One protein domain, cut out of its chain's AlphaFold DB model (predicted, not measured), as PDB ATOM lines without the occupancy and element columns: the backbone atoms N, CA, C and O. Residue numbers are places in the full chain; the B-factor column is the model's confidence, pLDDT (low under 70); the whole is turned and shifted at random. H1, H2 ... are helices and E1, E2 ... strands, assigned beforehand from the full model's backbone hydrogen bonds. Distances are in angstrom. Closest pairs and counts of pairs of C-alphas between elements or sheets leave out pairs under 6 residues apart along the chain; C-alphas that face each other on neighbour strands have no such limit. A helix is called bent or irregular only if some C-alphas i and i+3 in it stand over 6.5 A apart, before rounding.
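This is residues 5 to 118 of the 122 residues of an uncharacterized protein of Rhodopirellula pilleata (UniProt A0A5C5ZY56). A long helix, H3, runs out from a small sheet of three strands; H1 crosses it, H4 packs on its far part, and H5 packs on H1. H2 and the loop of residues 52 to 71 lie at the sheet end of this elongated shape. The printed part has 114 residues, in the order H1 E1 H2 E2 E3 H3 H4 H5; the sheet, E1 - E2 - E3, is antiparallel and the class is mostly helix. It is only just loose, close to compact, with a radius of gyration of the C-alphas of 16.2 A and spans of 50 by 27 by 25 A.

Find C-alpha 5 at (-5.992, 147.812, 6.716); from there H1 runs to residue 17, 19.7 A, irregular, with C-alphas 6 and 9 lying 7.1 A apart. Next come E1, residues 26 to 28, H2, residues 31 to 39, E2, residues 48 to 51, and E3, residues 72 to 74. H3, residues 75 to 91, begins at C-alpha 75 (-10.288, 131.588, 14.092) and is 24.1 A long. H4, residues 102 to 109, and H5, residues 115 to 118, follow.

Look first at Ala 10 and Ile 81, whose C-alphas, 5.0 A apart, are the closest where H1 and H3 touch, about perpendicular at 78 degrees. H1 touches H5, closest at C-alphas 12 and 117, 5.1 A. H3 touches H4 with residues 88 to 91 alone, closest at C-alphas 88 and 105, 6.9 A. In the sheet, N 27 and O 50 of E1 and E2 are 2.9 A apart; in the hairpin E2 and E3, N 49 and O 73 are 2.8 A apart, both within hydrogen-bond range. H3 is on one face of the sheet, making two layers, a helix over a sheet, and stands up from it at 49 degrees; H2 only grazes it with residues 33 to 37. Every O i to N i+4 pair is within hydrogen-bond range in H2, H3 and H4, but 7 of 9 in H1; H5 is too short for such a pair.

The two farthest C-alphas, of Arg 39 and Ser 96, are 51.5 A apart. The printed part has no cut, and the link E2 to E3 is long, with 20 residues. Look for pLDDT under 70 at residue 5, residues 40 to 45 and residues 53 to 71.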
ATOM      1  N   PHE A   5      -5.571 147.261   5.431       68.81
ATOM      2  CA  PHE A   5      -5.992 147.812   6.716       68.81
ATOM      3  C   PHE A   5      -6.394 146.737   7.735       68.81
ATOM      4  O   PHE A   5      -6.204 146.945   8.931       68.81
ATOM      5  N   GLN A   6      -6.874 145.569   7.292       78.56
ATOM      6  CA  GLN A   6      -7.260 144.473   8.191       78.56
ATOM      7  C   GLN A   6      -6.055 143.787   8.847       78.56
ATOM      8  O   GLN A   6      -6.188 143.224   9.930       78.56
ATOM      9  N   LEU A   7      -4.872 143.866   8.228       83.44
ATOM     10  CA  LEU A   7      -3.644 143.272   8.764       83.44
ATOM     11  C   LEU A   7      -2.932 144.173   9.776       83.44
ATOM     12  O   LEU A   7      -2.034 143.694  10.464       83.44
ATOM     13  N   ILE A   8      -3.298 145.456   9.879       84.19
ATOM     14  CA  ILE A   8      -2.593 146.416  10.744       84.19
ATOM     15  C   ILE A   8      -2.503 145.916  12.194       84.19
ATOM     16  O   ILE A   8      -1.382 145.890  12.702       84.19
ATOM     17  N   PRO A   9      -3.587 145.446  12.847       82.69
ATOM     18  CA  PRO A   9      -3.499 144.967  14.228       82.69
ATOM     19  C   PRO A   9      -2.564 143.760  14.380       82.69
ATOM     20  O   PRO A   9      -1.750 143.704  15.298       82.69
ATOM     21  N   ALA A  10      -2.623 142.810  13.444       85.06
ATOM     22  CA  ALA A  10      -1.763 141.631  13.451       85.06
ATOM     23  C   ALA A  10      -0.285 141.990  13.225       85.06
ATOM     24  O   ALA A  10       0.598 141.473  13.910       85.06
ATOM     25  N   LEU A  11      -0.006 142.918  12.305       86.44
ATOM     26  CA  LEU A  11       1.344 143.418  12.069       86.44
ATOM     27  C   LEU A  11       1.874 144.181  13.289       86.44
ATOM     28  O   LEU A  11       3.019 143.960  13.663       86.44
ATOM     29  N   GLN A  12       1.061 145.007  13.954       85.31
ATOM     30  CA  GLN A  12       1.463 145.688  15.192       85.31
ATOM     31  C   GLN A  12       1.917 144.692  16.264       85.31
ATOM     32  O   GLN A  12       2.988 144.872  16.841       85.31
ATOM     33  N   ILE A  13       1.169 143.601  16.470       82.62
ATOM     34  CA  ILE A  13       1.547 142.526  17.403       82.62
ATOM     35  C   ILE A  13       2.897 141.909  16.997       82.62
ATOM     36  O   ILE A  13       3.798 141.769  17.825       82.62
ATOM     37  N   ILE A  14       3.074 141.581  15.715       86.31
ATOM     38  CA  ILE A  14       4.324 141.006  15.197       86.31
ATOM     39  C   ILE A  14       5.512 141.960  15.397       86.31
ATOM     40  O   ILE A  14       6.575 141.526  15.829       86.31
ATOM     41  N   PHE A  15       5.361 143.253  15.100       85.50
ATOM     42  CA  PHE A  15       6.444 144.236  15.228       85.50
ATOM     43  C   PHE A  15       6.757 144.614  16.680       85.50
ATOM     44  O   PHE A  15       7.908 144.964  16.959       85.50
ATOM     45  N   ALA A  16       5.765 144.547  17.572       82.56
ATOM     46  CA  ALA A  16       5.923 144.824  18.996       82.56
ATOM     47  C   ALA A  16       6.640 143.685  19.728       82.56
ATOM     48  O   ALA A  16       7.493 143.944  20.574       82.56
ATOM     49  N   HIS A  17       6.316 142.434  19.390       81.06
ATOM     50  CA  HIS A  17       6.863 141.265  20.080       81.06
ATOM     51  C   HIS A  17       7.978 140.553  19.311       81.06
ATOM     52  O   HIS A  17       8.636 139.678  19.862       81.06
ATOM     53  N   GLU A  18       8.196 140.921  18.048       85.00
ATOM     54  CA  GLU A  18       9.188 140.317  17.150       85.00
ATOM     55  C   GLU A  18       9.030 138.787  16.995       85.00
ATOM     56  O   GLU A  18       9.992 138.072  16.718       85.00
ATOM     57  N   ILE A  19       7.799 138.280  17.145       84.88
ATOM     58  CA  ILE A  19       7.470 136.849  17.081       84.88
ATOM     59  C   ILE A  19       7.090 136.444  15.655       84.88
ATOM     60  O   ILE A  19       6.198 137.031  15.038       84.88
ATOM     61  N   GLU A  20       7.706 135.368  15.169       88.94
ATOM     62  CA  GLU A  20       7.269 134.663  13.965       88.94
ATOM     63  C   GLU A  20       6.182 133.643  14.328       88.94
ATOM     64  O   GLU A  20       6.472 132.499  14.679       88.94
ATOM     65  N   PHE A  21       4.914 134.061  14.281       87.12
ATOM     66  CA  PHE A  21       3.806 133.151  14.565       87.12
ATOM     67  C   PHE A  21       3.717 132.050  13.508       87.12
ATOM     68  O   PHE A  21       3.731 132.294  12.304       87.12
ATOM     69  N   GLN A  22       3.578 130.824  13.991       88.31
ATOM     70  CA  GLN A  22       3.382 129.625  13.186       88.31
ATOM     71  C   GLN A  22       2.067 128.958  13.575       88.31
ATOM     72  O   GLN A  22       1.462 129.286  14.592       88.31
ATOM     73  N   GLU A  23       1.652 127.951  12.817       85.75
ATOM     74  CA  GLU A  23       0.439 127.186  13.113       85.75
ATOM     75  C   GLU A  23       0.412 126.607  14.534       85.75
ATOM     76  O   GLU A  23      -0.572 126.726  15.261       85.75
ATOM     77  N   ASN A  24       1.543 126.066  14.984       84.69
ATOM     78  CA  ASN A  24       1.715 125.535  16.338       84.69
ATOM     79  C   ASN A  24       1.725 126.614  17.439       84.69
ATOM     80  O   ASN A  24       1.714 126.280  18.624       84.69
ATOM     81  N   SER A  25       1.739 127.899  17.072       84.00
ATOM     82  CA  SER A  25       1.611 129.005  18.019       84.00
ATOM     83  C   SER A  25       0.183 129.143  18.531       84.00
ATOM     84  O   SER A  25      -0.021 129.874  19.492       84.00
ATOM     85  N   PHE A  26      -0.778 128.437  17.930       86.81
ATOM     86  CA  PHE A  26      -2.193 128.479  18.269       86.81
ATOM     87  C   PHE A  26      -2.659 127.104  18.746       86.81
ATOM     88  O   PHE A  26      -2.654 126.127  18.003       86.81
ATOM     89  N   VAL A  27      -3.100 127.026  20.000       85.75
ATOM     90  CA  VAL A  27      -3.645 125.800  20.597       85.75
ATOM     91  C   VAL A  27      -5.126 125.998  20.854       85.75
ATOM     92  O   VAL A  27      -5.496 126.898  21.599       85.75
ATOM     93  N   GLU A  28      -5.973 125.169  20.253       85.69
ATOM     94  CA  GLU A  28      -7.422 125.234  20.467       85.69
ATOM     95  C   GLU A  28      -7.759 125.142  21.965       85.69
ATOM     96  O   GLU A  28      -7.171 124.347  22.707       85.69
ATOM     97  N   LEU A  29      -8.680 125.993  22.424       80.25
ATOM     98  CA  LEU A  29      -9.115 125.988  23.816       80.25
ATOM     99  C   LEU A  29      -9.778 124.657  24.169       80.25
ATOM    100  O   LEU A  29     -10.609 124.131  23.430       80.25
ATOM    101  N   THR A  30      -9.470 124.142  25.356       80.81
ATOM    102  CA  THR A  30     -10.182 122.983  25.896       80.81
ATOM    103  C   THR A  30     -11.606 123.364  26.303       80.81
ATOM    104  O   THR A  30     -11.900 124.529  26.585       80.81
ATOM    105  N   VAL A  31     -12.494 122.370  26.415       79.31
ATOM    106  CA  VAL A  31     -13.885 122.570  26.867       79.31
ATOM    107  C   VAL A  31     -13.938 123.342  28.192       79.31
ATOM    108  O   VAL A  31     -14.663 124.324  28.312       79.31
ATOM    109  N   ALA A  32     -13.089 122.971  29.157       76.00
ATOM    110  CA  ALA A  32     -13.014 123.643  30.452       76.00
ATOM    111  C   ALA A  32     -12.590 125.120  30.339       76.00
ATOM    112  O   ALA A  32     -13.108 125.972  31.063       76.00
ATOM    113  N   GLN A  33     -11.673 125.438  29.419       75.56
ATOM    114  CA  GLN A  33     -11.228 126.811  29.173       75.56
ATOM    115  C   GLN A  33     -12.316 127.648  28.496       75.56
ATOM    116  O   GLN A  33     -12.547 128.795  28.882       75.56
ATOM    117  N   TYR A  34     -13.023 127.063  27.529       75.12
ATOM    118  CA  TYR A  34     -14.136 127.709  26.843       75.12
ATOM    119  C   TYR A  34     -15.307 128.003  27.797       75.12
ATOM    120  O   TYR A  34     -15.872 129.099  27.777       75.12
ATOM    121  N   ASP A  35     -15.625 127.076  28.702       75.31
ATOM    122  CA  ASP A  35     -16.671 127.270  29.709       75.31
ATOM    123  C   ASP A  35     -16.314 128.357  30.726       75.31
ATOM    124  O   ASP A  35     -17.155 129.182  31.087       75.31
ATOM    125  N   ALA A  36     -15.060 128.403  31.174       73.31
ATOM    126  CA  ALA A  36     -14.584 129.463  32.056       73.31
ATOM    127  C   ALA A  36     -14.596 130.844  31.369       73.31
ATOM    128  O   ALA A  36     -14.944 131.836  32.011       73.31
ATOM    129  N   MET A  37     -14.306 130.916  30.064       73.62
ATOM    130  CA  MET A  37     -14.465 132.142  29.270       73.62
ATOM    131  C   MET A  37     -15.935 132.579  29.180       73.62
ATOM    132  O   MET A  37     -16.246 133.747  29.415       73.62
ATOM    133  N   LYS A  38     -16.862 131.649  28.913       73.31
ATOM    134  CA  LYS A  38     -18.305 131.940  28.877       73.31
ATOM    135  C   LYS A  38     -18.828 132.503  30.198       73.31
ATOM    136  O   LYS A  38     -19.580 133.475  30.186       73.31
ATOM    137  N   ARG A  39     -18.402 131.942  31.336       71.81
ATOM    138  CA  ARG A  39     -18.792 132.425  32.679       71.81
ATOM    139  C   ARG A  39     -18.353 133.866  32.957       71.81
ATOM    140  O   ARG A  39     -18.963 134.526  33.788       71.81
ATOM    141  N   ARG A  40     -17.329 134.363  32.256       68.38
ATOM    142  CA  ARG A  40     -16.817 135.740  32.371       68.38
ATOM    143  C   ARG A  40     -17.564 136.757  31.506       68.38
ATOM    144  O   ARG A  40     -17.174 137.917  31.477       68.38
ATOM    145  N   GLY A  41     -18.618 136.345  30.800       61.94
ATOM    146  CA  GLY A  41     -19.451 137.263  30.022       61.94
ATOM    147  C   GLY A  41     -18.870 137.660  28.664       61.94
ATOM    148  O   GLY A  41     -19.356 138.616  28.071       61.94
ATOM    149  N   GLN A  42     -17.881 136.926  28.138       63.03
ATOM    150  CA  GLN A  42     -17.402 137.083  26.757       63.03
ATOM    151  C   GLN A  42     -17.875 135.910  25.881       63.03
ATOM    152  O   GLN A  42     -17.089 135.009  25.570       63.03
ATOM    153  N   PRO A  43     -19.164 135.851  25.492       61.62
ATOM    154  CA  PRO A  43     -19.618 134.855  24.537       61.62
ATOM    155  C   PRO A  43     -18.980 135.152  23.176       61.62
ATOM    156  O   PRO A  43     -19.381 136.075  22.474       61.62
ATOM    157  N   ARG A  44     -17.969 134.363  22.801       67.25
ATOM    158  CA  ARG A  44     -17.436 134.341  21.436       67.25
ATOM    159  C   ARG A  44     -17.941 133.096  20.713       67.25
ATOM    160  O   ARG A  44     -17.937 131.990  21.266       67.25
ATOM    161  N   HIS A  45     -18.405 133.295  19.484       66.19
ATOM    162  CA  HIS A  45     -18.859 132.229  18.599       66.19
ATOM    163  C   HIS A  45     -17.688 131.720  17.748       66.19
ATOM    164  O   HIS A  45     -16.886 132.518  17.272       66.19
ATOM    165  N   GLY A  46     -17.615 130.404  17.536       74.75
ATOM    166  CA  GLY A  46     -16.578 129.767  16.715       74.75
ATOM    167  C   GLY A  46     -15.417 129.174  17.517       74.75
ATOM    168  O   GLY A  46     -15.449 129.128  18.748       74.75
ATOM    169  N   LYS A  47     -14.410 128.671  16.790       81.25
ATOM    170  CA  LYS A  47     -13.185 128.124  17.380       81.25
ATOM    171  C   LYS A  47     -12.345 129.236  17.988       81.25
ATOM    172  O   LYS A  47     -12.249 130.335  17.438       81.25
ATOM    173  N   MET A  48     -11.743 128.920  19.127       83.38
ATOM    174  CA  MET A  48     -10.946 129.842  19.920       83.38
ATOM    175  C   MET A  48      -9.600 129.195  20.208       83.38
ATOM    176  O   MET A  48      -9.534 128.019  20.569       83.38
ATOM    177  N   TYR A  49      -8.540 129.974  20.072       82.88
ATOM    178  CA  TYR A  49      -7.162 129.526  20.157       82.88
ATOM    179  C   TYR A  49      -6.430 130.294  21.239       82.88
ATOM    180  O   TYR A  49      -6.526 131.513  21.318       82.88
ATOM    181  N   ARG A  50      -5.642 129.583  22.039       82.44
ATOM    182  CA  ARG A  50      -4.634 130.166  22.909       82.44
ATOM    183  C   ARG A  50      -3.330 130.364  22.142       82.44
ATOM    184  O   ARG A  50      -2.821 129.404  21.566       82.44
ATOM    185  N   ILE A  51      -2.762 131.564  22.201       79.94
ATOM    186  CA  ILE A  51      -1.462 131.876  21.603       79.94
ATOM    187  C   ILE A  51      -0.337 131.489  22.576       79.94
ATOM    188  O   ILE A  51      -0.317 131.946  23.715       79.94
ATOM    189  N   VAL A  52       0.582 130.618  22.151       73.44
ATOM    190  CA  VAL A  52       1.589 129.967  23.020       73.44
ATOM    191  C   VAL A  52       2.856 130.807  23.221       73.44
ATOM    192  O   VAL A  52       3.544 130.632  24.219       73.44
ATOM    193  N   HIS A  53       3.160 131.723  22.300       66.00
ATOM    194  CA  HIS A  53       4.386 132.532  22.341       66.00
ATOM    195  C   HIS A  53       4.371 133.673  23.373       66.00
ATOM    196  O   HIS A  53       5.409 134.283  23.612       66.00
ATOM    197  N   PHE A  54       3.227 133.968  23.988       60.81
ATOM    198  CA  PHE A  54       3.139 134.965  25.050       60.81
ATOM    199  C   PHE A  54       3.356 134.307  26.409       60.81
ATOM    200  O   PHE A  54       2.714 133.295  26.711       60.81
ATOM    201  N   GLU A  55       4.224 134.891  27.247       49.34
ATOM    202  CA  GLU A  55       4.231 134.522  28.660       49.34
ATOM    203  C   GLU A  55       2.828 134.784  29.221       49.34
ATOM    204  O   GLU A  55       2.280 135.874  29.030       49.34
ATOM    205  N   PRO A  56       2.196 133.796  29.876       48.16
ATOM    206  CA  PRO A  56       0.944 134.048  30.557       48.16
ATOM    207  C   PRO A  56       1.231 135.037  31.688       48.16
ATOM    208  O   PRO A  56       1.801 134.649  32.707       48.16
ATOM    209  N   GLU A  57       0.849 136.304  31.513       42.50
ATOM    210  CA  GLU A  57       0.915 137.288  32.589       42.50
ATOM    211  C   GLU A  57       0.114 136.752  33.782       42.50
ATOM    212  O   GLU A  57      -1.108 136.559  33.736       42.50
ATOM    213  N   ALA A  58       0.843 136.402  34.840       39.59
ATOM    214  CA  ALA A  58       0.298 135.777  36.025       39.59
ATOM    215  C   ALA A  58      -0.044 136.857  37.050       39.59
ATOM    216  O   ALA A  58       0.818 137.293  37.806       39.59
ATOM    217  N   ILE A  59      -1.320 137.229  37.142       41.03
ATOM    218  CA  ILE A  59      -1.861 137.809  38.375       41.03
ATOM    219  C   ILE A  59      -2.651 136.693  39.066       41.03
ATOM    220  O   ILE A  59      -3.823 136.464  38.784       41.03
ATOM    221  N   GLU A  60      -1.939 135.975  39.938       37.69
ATOM    222  CA  GLU A  60      -2.415 134.935  40.864       37.69
ATOM    223  C   GLU A  60      -2.980 133.639  40.249       37.69
ATOM    224  O   GLU A  60      -4.073 133.563  39.688       37.69
ATOM    225  N   ARG A  61      -2.231 132.548  40.467       42.22
ATOM    226  CA  ARG A  61      -2.604 131.165  40.148       42.22
ATOM    227  C   ARG A  61      -3.756 130.700  41.042       42.22
ATOM    228  O   ARG A  61      -3.530 130.099  42.087       42.22
ATOM    229  N   THR A  62      -4.990 130.931  40.617       45.06
ATOM    230  CA  THR A  62      -6.155 130.176  41.101       45.06
ATOM    231  C   THR A  62      -6.844 129.466  39.931       45.06
ATOM    232  O   THR A  62      -6.810 129.982  38.812       45.06
ATOM    233  N   PRO A  63      -7.469 128.289  40.153       46.03
ATOM    234  CA  PRO A  63      -8.075 127.459  39.099       46.03
ATOM    235  C   PRO A  63      -9.130 128.166  38.228       46.03
ATOM    236  O   PRO A  63      -9.507 127.661  37.175       46.03
ATOM    237  N   GLU A  64      -9.616 129.330  38.662       43.47
ATOM    238  CA  GLU A  64     -10.759 130.041  38.087       43.47
ATOM    239  C   GLU A  64     -10.370 131.318  37.315       43.47
ATOM    240  O   GLU A  64     -11.239 132.007  36.760       43.47
ATOM    241  N   LYS A  65      -9.067 131.648  37.224       43.28
ATOM    242  CA  LYS A  65      -8.591 132.828  36.492       43.28
ATOM    243  C   LYS A  65      -7.832 132.519  35.200       43.28
ATOM    244  O   LYS A  65      -6.620 132.378  35.188       43.28
ATOM    245  N   ILE A  66      -8.576 132.474  34.092       46.94
ATOM    246  CA  ILE A  66      -8.044 132.403  32.722       46.94
ATOM    247  C   ILE A  66      -7.812 133.825  32.193       46.94
ATOM    248  O   ILE A  66      -8.770 134.559  31.956       46.94
ATOM    249  N   THR A  67      -6.551 134.219  32.044       42.53
ATOM    250  CA  THR A  67      -6.089 135.496  31.471       42.53
ATOM    251  C   THR A  67      -6.593 135.648  30.025       42.53
ATOM    252  O   THR A  67      -6.485 134.699  29.251       42.53
ATOM    253  N   LEU A  68      -7.225 136.781  29.681       43.59
ATOM    254  CA  LEU A  68      -8.180 136.834  28.557       43.59
ATOM    255  C   LEU A  68      -7.987 137.948  27.517       43.59
ATOM    256  O   LEU A  68      -8.780 137.985  26.585       43.59
ATOM    257  N   GLU A  69      -6.977 138.817  27.586       45.25
ATOM    258  CA  GLU A  69      -6.958 139.963  26.647       45.25
ATOM    259  C   GLU A  69      -5.928 139.877  25.511       45.25
ATOM    260  O   GLU A  69      -6.235 140.332  24.415       45.25
ATOM    261  N   LEU A  70      -4.793 139.184  25.681       50.31
ATOM    262  CA  LEU A  70      -3.785 139.021  24.608       50.31
ATOM    263  C   LEU A  70      -3.474 137.564  24.235       50.31
ATOM    264  O   LEU A  70      -2.747 137.298  23.283       50.31
ATOM    265  N   THR A  71      -4.033 136.595  24.961       64.75
ATOM    266  CA  THR A  71      -3.700 135.172  24.784       64.75
ATOM    267  C   THR A  71      -4.743 134.394  23.995       64.75
ATOM    268  O   THR A  71      -4.484 133.236  23.690       64.75
ATOM    269  N   ILE A  72      -5.916 134.963  23.697       71.81
ATOM    270  CA  ILE A  72      -7.024 134.238  23.063       71.81
ATOM    271  C   ILE A  72      -7.414 134.902  21.740       71.81
ATOM    272  O   ILE A  72      -7.931 136.016  21.716       71.81
ATOM    273  N   ALA A  73      -7.214 134.170  20.649       75.31
ATOM    274  CA  ALA A  73      -7.583 134.545  19.290       75.31
ATOM    275  C   ALA A  73      -8.810 133.748  18.830       75.31
ATOM    276  O   ALA A  73      -8.930 132.553  19.105       75.31
ATOM    277  N   SER A  74      -9.723 134.396  18.108       83.50
ATOM    278  CA  SER A  74     -10.707 133.674  17.296       83.50
ATOM    279  C   SER A  74     -10.030 133.013  16.087       83.50
ATOM    280  O   SER A  74      -8.886 133.324  15.759       83.50
ATOM    281  N   GLU A  75     -10.739 132.127  15.387       84.81
ATOM    282  CA  GLU A  75     -10.288 131.588  14.092       84.81
ATOM    283  C   GLU A  75      -9.887 132.694  13.099       84.81
ATOM    284  O   GLU A  75      -8.840 132.611  12.460       84.81
ATOM    285  N   SER A  76     -10.688 133.761  13.000       83.88
ATOM    286  CA  SER A  76     -10.380 134.901  12.129       83.88
ATOM    287  C   SER A  76      -9.121 135.642  12.571       83.88
ATOM    288  O   SER A  76      -8.315 136.012  11.722       83.88
ATOM    289  N   ASP A  77      -8.912 135.811  13.878       83.94
ATOM    290  CA  ASP A  77      -7.708 136.473  14.395       83.94
ATOM    291  C   ASP A  77      -6.461 135.616  14.139       83.94
ATOM    292  O   ASP A  77      -5.428 136.140  13.723       83.94
ATOM    293  N   ARG A  78      -6.563 134.289  14.323       87.44
ATOM    294  CA  ARG A  78      -5.501 133.333  13.967       87.44
ATOM    295  C   ARG A  78      -5.117 133.493  12.497       87.44
ATOM    296  O   ARG A  78      -3.933 133.641  12.202       87.44
ATOM    297  N   GLN A  79      -6.096 133.492  11.591       88.50
ATOM    298  CA  GLN A  79      -5.824 133.631  10.162       88.50
ATOM    299  C   GLN A  79      -5.171 134.980   9.841       88.50
ATOM    300  O   GLN A  79      -4.174 135.008   9.130       88.50
ATOM    301  N   LEU A  80      -5.658 136.082  10.421       88.19
ATOM    302  CA  LEU A  80      -5.072 137.411  10.216       88.19
ATOM    303  C   LEU A  80      -3.613 137.491  10.686       88.19
ATOM    304  O   LEU A  80      -2.792 138.123  10.024       88.19
ATOM    305  N   ILE A  81      -3.271 136.846  11.805       88.56
ATOM    306  CA  ILE A  81      -1.888 136.794  12.299       88.56
ATOM    307  C   ILE A  81      -0.994 135.986  11.353       88.56
ATOM    308  O   ILE A  81       0.108 136.429  11.029       88.56
ATOM    309  N   LEU A  82      -1.465 134.833  10.873       91.19
ATOM    310  CA  LEU A  82      -0.720 134.011   9.916       91.19
ATOM    311  C   LEU A  82      -0.525 134.735   8.574       91.19
ATOM    312  O   LEU A  82       0.586 134.761   8.042       91.19
ATOM    313  N   ASP A  83      -1.564 135.404   8.075       91.00
ATOM    314  CA  ASP A  83      -1.504 136.215   6.856       91.00
ATOM    315  C   ASP A  83      -0.532 137.397   7.016       91.00
ATOM    316  O   ASP A  83       0.197 137.750   6.085       91.00
ATOM    317  N   ALA A  84      -0.465 138.001   8.206       90.12
ATOM    318  CA  ALA A  84       0.485 139.069   8.508       90.12
ATOM    319  C   ALA A  84       1.942 138.568   8.545       90.12
ATOM    320  O   ALA A  84       2.841 139.256   8.052       90.12
ATOM    321  N   VAL A  85       2.195 137.358   9.060       91.06
ATOM    322  CA  VAL A  85       3.518 136.710   8.968       91.06
ATOM    323  C   VAL A  85       3.881 136.442   7.507       91.06
ATOM    324  O   VAL A  85       4.996 136.752   7.076       91.06
ATOM    325  N   GLU A  86       2.938 135.937   6.709       92.00
ATOM    326  CA  GLU A  86       3.157 135.734   5.278       92.00
ATOM    327  C   GLU A  86       3.462 137.057   4.556       92.00
ATOM    328  O   GLU A  86       4.374 137.121   3.724       92.00
ATOM    329  N   PHE A  87       2.761 138.138   4.907       91.50
ATOM    330  CA  PHE A  87       3.046 139.474   4.393       91.50
ATOM    331  C   PHE A  87       4.488 139.899   4.689       91.50
ATOM    332  O   PHE A  87       5.172 140.363   3.776       91.50
ATOM    333  N   VAL A  88       4.985 139.708   5.917       91.31
ATOM    334  CA  VAL A  88       6.378 140.027   6.279       91.31
ATOM    335  C   VAL A  88       7.360 139.258   5.398       91.31
ATOM    336  O   VAL A  88       8.309 139.846   4.866       91.31
ATOM    337  N   HIS A  89       7.123 137.963   5.182       91.50
ATOM    338  CA  HIS A  89       7.957 137.143   4.302       91.50
ATOM    339  C   HIS A  89       7.948 137.650   2.863       91.50
ATOM    340  O   HIS A  89       9.020 137.866   2.298       91.50
ATOM    341  N   ARG A  90       6.765 137.903   2.293       90.75
ATOM    342  CA  ARG A  90       6.599 138.399   0.917       90.75
ATOM    343  C   ARG A  90       7.217 139.788   0.728       90.75
ATOM    344  O   ARG A  90       7.985 139.998  -0.207       90.75
ATOM    345  N   ALA A  91       6.956 140.720   1.641       90.00
ATOM    346  CA  ALA A  91       7.455 142.092   1.573       90.00
ATOM    347  C   ALA A  91       8.986 142.186   1.731       90.00
ATOM    348  O   ALA A  91       9.608 143.136   1.252       90.00
ATOM    349  N   SER A  92       9.610 141.193   2.375       91.44
ATOM    350  CA  SER A  92      11.065 141.114   2.564       91.44
ATOM    351  C   SER A  92      11.784 140.203   1.560       91.44
ATOM    352  O   SER A  92      12.992 140.024   1.679       91.44
ATOM    353  N   GLN A  93      11.102 139.662   0.538       88.50
ATOM    354  CA  GLN A  93      11.725 138.782  -0.470       88.50
ATOM    355  C   GLN A  93      12.883 139.437  -1.236       88.50
ATOM    356  O   GLN A  93      13.810 138.749  -1.646       88.50
ATOM    357  N   SER A  94      12.848 140.759  -1.416       85.56
ATOM    358  CA  SER A  94      13.902 141.527  -2.098       85.56
ATOM    359  C   SER A  94      15.169 141.733  -1.257       85.56
ATOM    360  O   SER A  94      16.134 142.334  -1.730       85.56
ATOM    361  N   MET A  95      15.182 141.272  -0.005       87.19
ATOM    362  CA  MET A  95      16.326 141.410   0.884       87.19
ATOM    363  C   MET A  95      17.492 140.537   0.396       87.19
ATOM    364  O   MET A  95      17.369 139.326   0.270       87.19
ATOM    365  N   SER A  96      18.656 141.150   0.167       76.25
ATOM    366  CA  SER A  96      19.835 140.521  -0.454       76.25
ATOM    367  C   SER A  96      20.614 139.545   0.442       76.25
ATOM    368  O   SER A  96      21.722 139.146   0.092       76.25
ATOM    369  N   LYS A  97      20.106 139.220   1.633       76.50
ATOM    370  CA  LYS A  97      20.800 138.366   2.605       76.50
ATOM    371  C   LYS A  97      20.488 136.903   2.293       76.50
ATOM    372  O   LYS A  97      19.323 136.561   2.120       76.50
ATOM    373  N   GLU A  98      21.497 136.036   2.274       73.12
ATOM    374  CA  GLU A  98      21.263 134.590   2.290       73.12
ATOM    375  C   GLU A  98      20.633 134.211   3.639       73.12
ATOM    376  O   GLU A  98      21.216 134.459   4.694       73.12
ATOM    377  N   ASN A  99      19.419 133.655   3.602       75.38
ATOM    378  CA  ASN A  99      18.646 133.206   4.768       75.38
ATOM    379  C   ASN A  99      18.457 134.281   5.866       75.38
ATOM    380  O   ASN A  99      18.982 134.143   6.974       75.38
ATOM    381  N   PRO A 100      17.702 135.364   5.600       85.56
ATOM    382  CA  PRO A 100      17.440 136.382   6.608       85.56
ATOM    383  C   PRO A 100      16.554 135.826   7.727       85.56
ATOM    384  O   PRO A 100      15.521 135.203   7.462       85.56
ATOM    385  N   THR A 101      16.944 136.093   8.975       89.56
ATOM    386  CA  THR A 101      16.123 135.765  10.148       89.56
ATOM    387  C   THR A 101      14.849 136.606  10.151       89.56
ATOM    388  O   THR A 101      14.789 137.664   9.519       89.56
ATOM    389  N   PHE A 102      13.826 136.181  10.893       89.56
ATOM    390  CA  PHE A 102      12.598 136.966  11.009       89.56
ATOM    391  C   PHE A 102      12.856 138.375  11.571       89.56
ATOM    392  O   PHE A 102      12.380 139.361  11.010       89.56
ATOM    393  N   ALA A 103      13.726 138.499  12.577       88.38
ATOM    394  CA  ALA A 103      14.157 139.792  13.113       88.38
ATOM    395  C   ALA A 103      14.841 140.680  12.054       88.38
ATOM    396  O   ALA A 103      14.580 141.884  11.985       88.38
ATOM    397  N   ASP A 104      15.673 140.099  11.177       89.19
ATOM    398  CA  ASP A 104      16.270 140.845  10.063       89.19
ATOM    399  C   ASP A 104      15.197 141.384   9.104       89.19
ATOM    400  O   ASP A 104      15.284 142.532   8.659       89.19
ATOM    401  N   ARG A 105      14.172 140.575   8.807       92.06
ATOM    402  CA  ARG A 105      13.047 140.963   7.943       92.06
ATOM    403  C   ARG A 105      12.245 142.102   8.563       92.06
ATOM    404  O   ARG A 105      11.969 143.085   7.878       92.06
ATOM    405  N   LEU A 106      11.938 142.033   9.860       91.00
ATOM    406  CA  LEU A 106      11.262 143.122  10.573       91.00
ATOM    407  C   LEU A 106      12.102 144.402  10.553       91.00
ATOM    408  O   LEU A 106      11.593 145.470  10.214       91.00
ATOM    409  N   LYS A 107      13.408 144.312  10.824       90.56
ATOM    410  CA  LYS A 107      14.321 145.463  10.752       90.56
ATOM    411  C   LYS A 107      14.372 146.072   9.350       90.56
ATOM    412  O   LYS A 107      14.400 147.295   9.217       90.56
ATOM    413  N   TYR A 108      14.358 145.241   8.312       90.81
ATOM    414  CA  TYR A 108      14.287 145.692   6.926       90.81
ATOM    415  C   TYR A 108      12.965 146.413   6.623       90.81
ATOM    416  O   TYR A 108      12.967 147.447   5.953       90.81
ATOM    417  N   LEU A 109      11.839 145.913   7.130       90.75
ATOM    418  CA  LEU A 109      10.516 146.474   6.855       90.75
ATOM    419  C   LEU A 109      10.163 147.703   7.704       90.75
ATOM    420  O   LEU A 109       9.443 148.566   7.210       90.75
ATOM    421  N   ARG A 110      10.699 147.841   8.926       89.19
ATOM    422  CA  ARG A 110      10.413 148.965   9.845       89.19
ATOM    423  C   ARG A 110      10.431 150.357   9.187       89.19
ATOM    424  O   ARG A 110       9.453 151.078   9.353       89.19
ATOM    425  N   PRO A 111      11.472 150.759   8.431       89.62
ATOM    426  CA  PRO A 111      11.504 152.079   7.791       89.62
ATOM    427  C   PRO A 111      10.666 152.174   6.501       89.62
ATOM    428  O   PRO A 111      10.555 153.255   5.932       89.62
ATOM    429  N   ARG A 112      10.133 151.054   5.998       87.94
ATOM    430  CA  ARG A 112       9.397 150.956   4.723       87.94
ATOM    431  C   ARG A 112       7.884 150.876   4.914       87.94
ATOM    432  O   ARG A 112       7.146 151.035   3.946       87.94
ATOM    433  N   LEU A 113       7.429 150.606   6.134       86.62
ATOM    434  CA  LEU A 113       6.017 150.521   6.479       86.62
ATOM    435  C   LEU A 113       5.539 151.807   7.168       86.62
ATOM    436  O   LEU A 113       6.318 152.453   7.873       86.62
ATOM    437  N   PRO A 114       4.256 152.171   6.995       85.56
ATOM    438  CA  PRO A 114       3.618 153.230   7.765       85.56
ATOM    439  C   PRO A 114       3.885 153.108   9.278       85.56
ATOM    440  O   PRO A 114       3.744 152.009   9.820       85.56
ATOM    441  N   PRO A 115       4.183 154.215   9.990       81.81
ATOM    442  CA  PRO A 115       4.464 154.189  11.429       81.81
ATOM    443  C   PRO A 115       3.355 153.558  12.272       81.81
ATOM    444  O   PRO A 115       3.645 152.922  13.275       81.81
ATOM    445  N   ILE A 116       2.094 153.667  11.840       78.88
ATOM    446  CA  ILE A 116       0.955 153.036  12.522       78.88
ATOM    447  C   ILE A 116       1.124 151.517  12.673       78.88
ATOM    448  O   ILE A 116       0.616 150.947  13.625       78.88
ATOM    449  N   ILE A 117       1.866 150.862  11.777       79.12
ATOM    450  CA  ILE A 117       2.124 149.417  11.831       79.12
ATOM    451  C   ILE A 117       3.264 149.081  12.802       79.12
ATOM    452  O   ILE A 117       3.295 147.994  13.369       79.12
ATOM    453  N   THR A 118       4.222 149.990  12.975       73.81
ATOM    454  CA  THR A 118       5.482 149.724  13.683       73.81
ATOM    455  C   THR A 118       5.549 150.361  15.068       73.81
ATOM    456  O   THR A 118       6.467 150.062  15.829       73.81
TER     457      THR A 118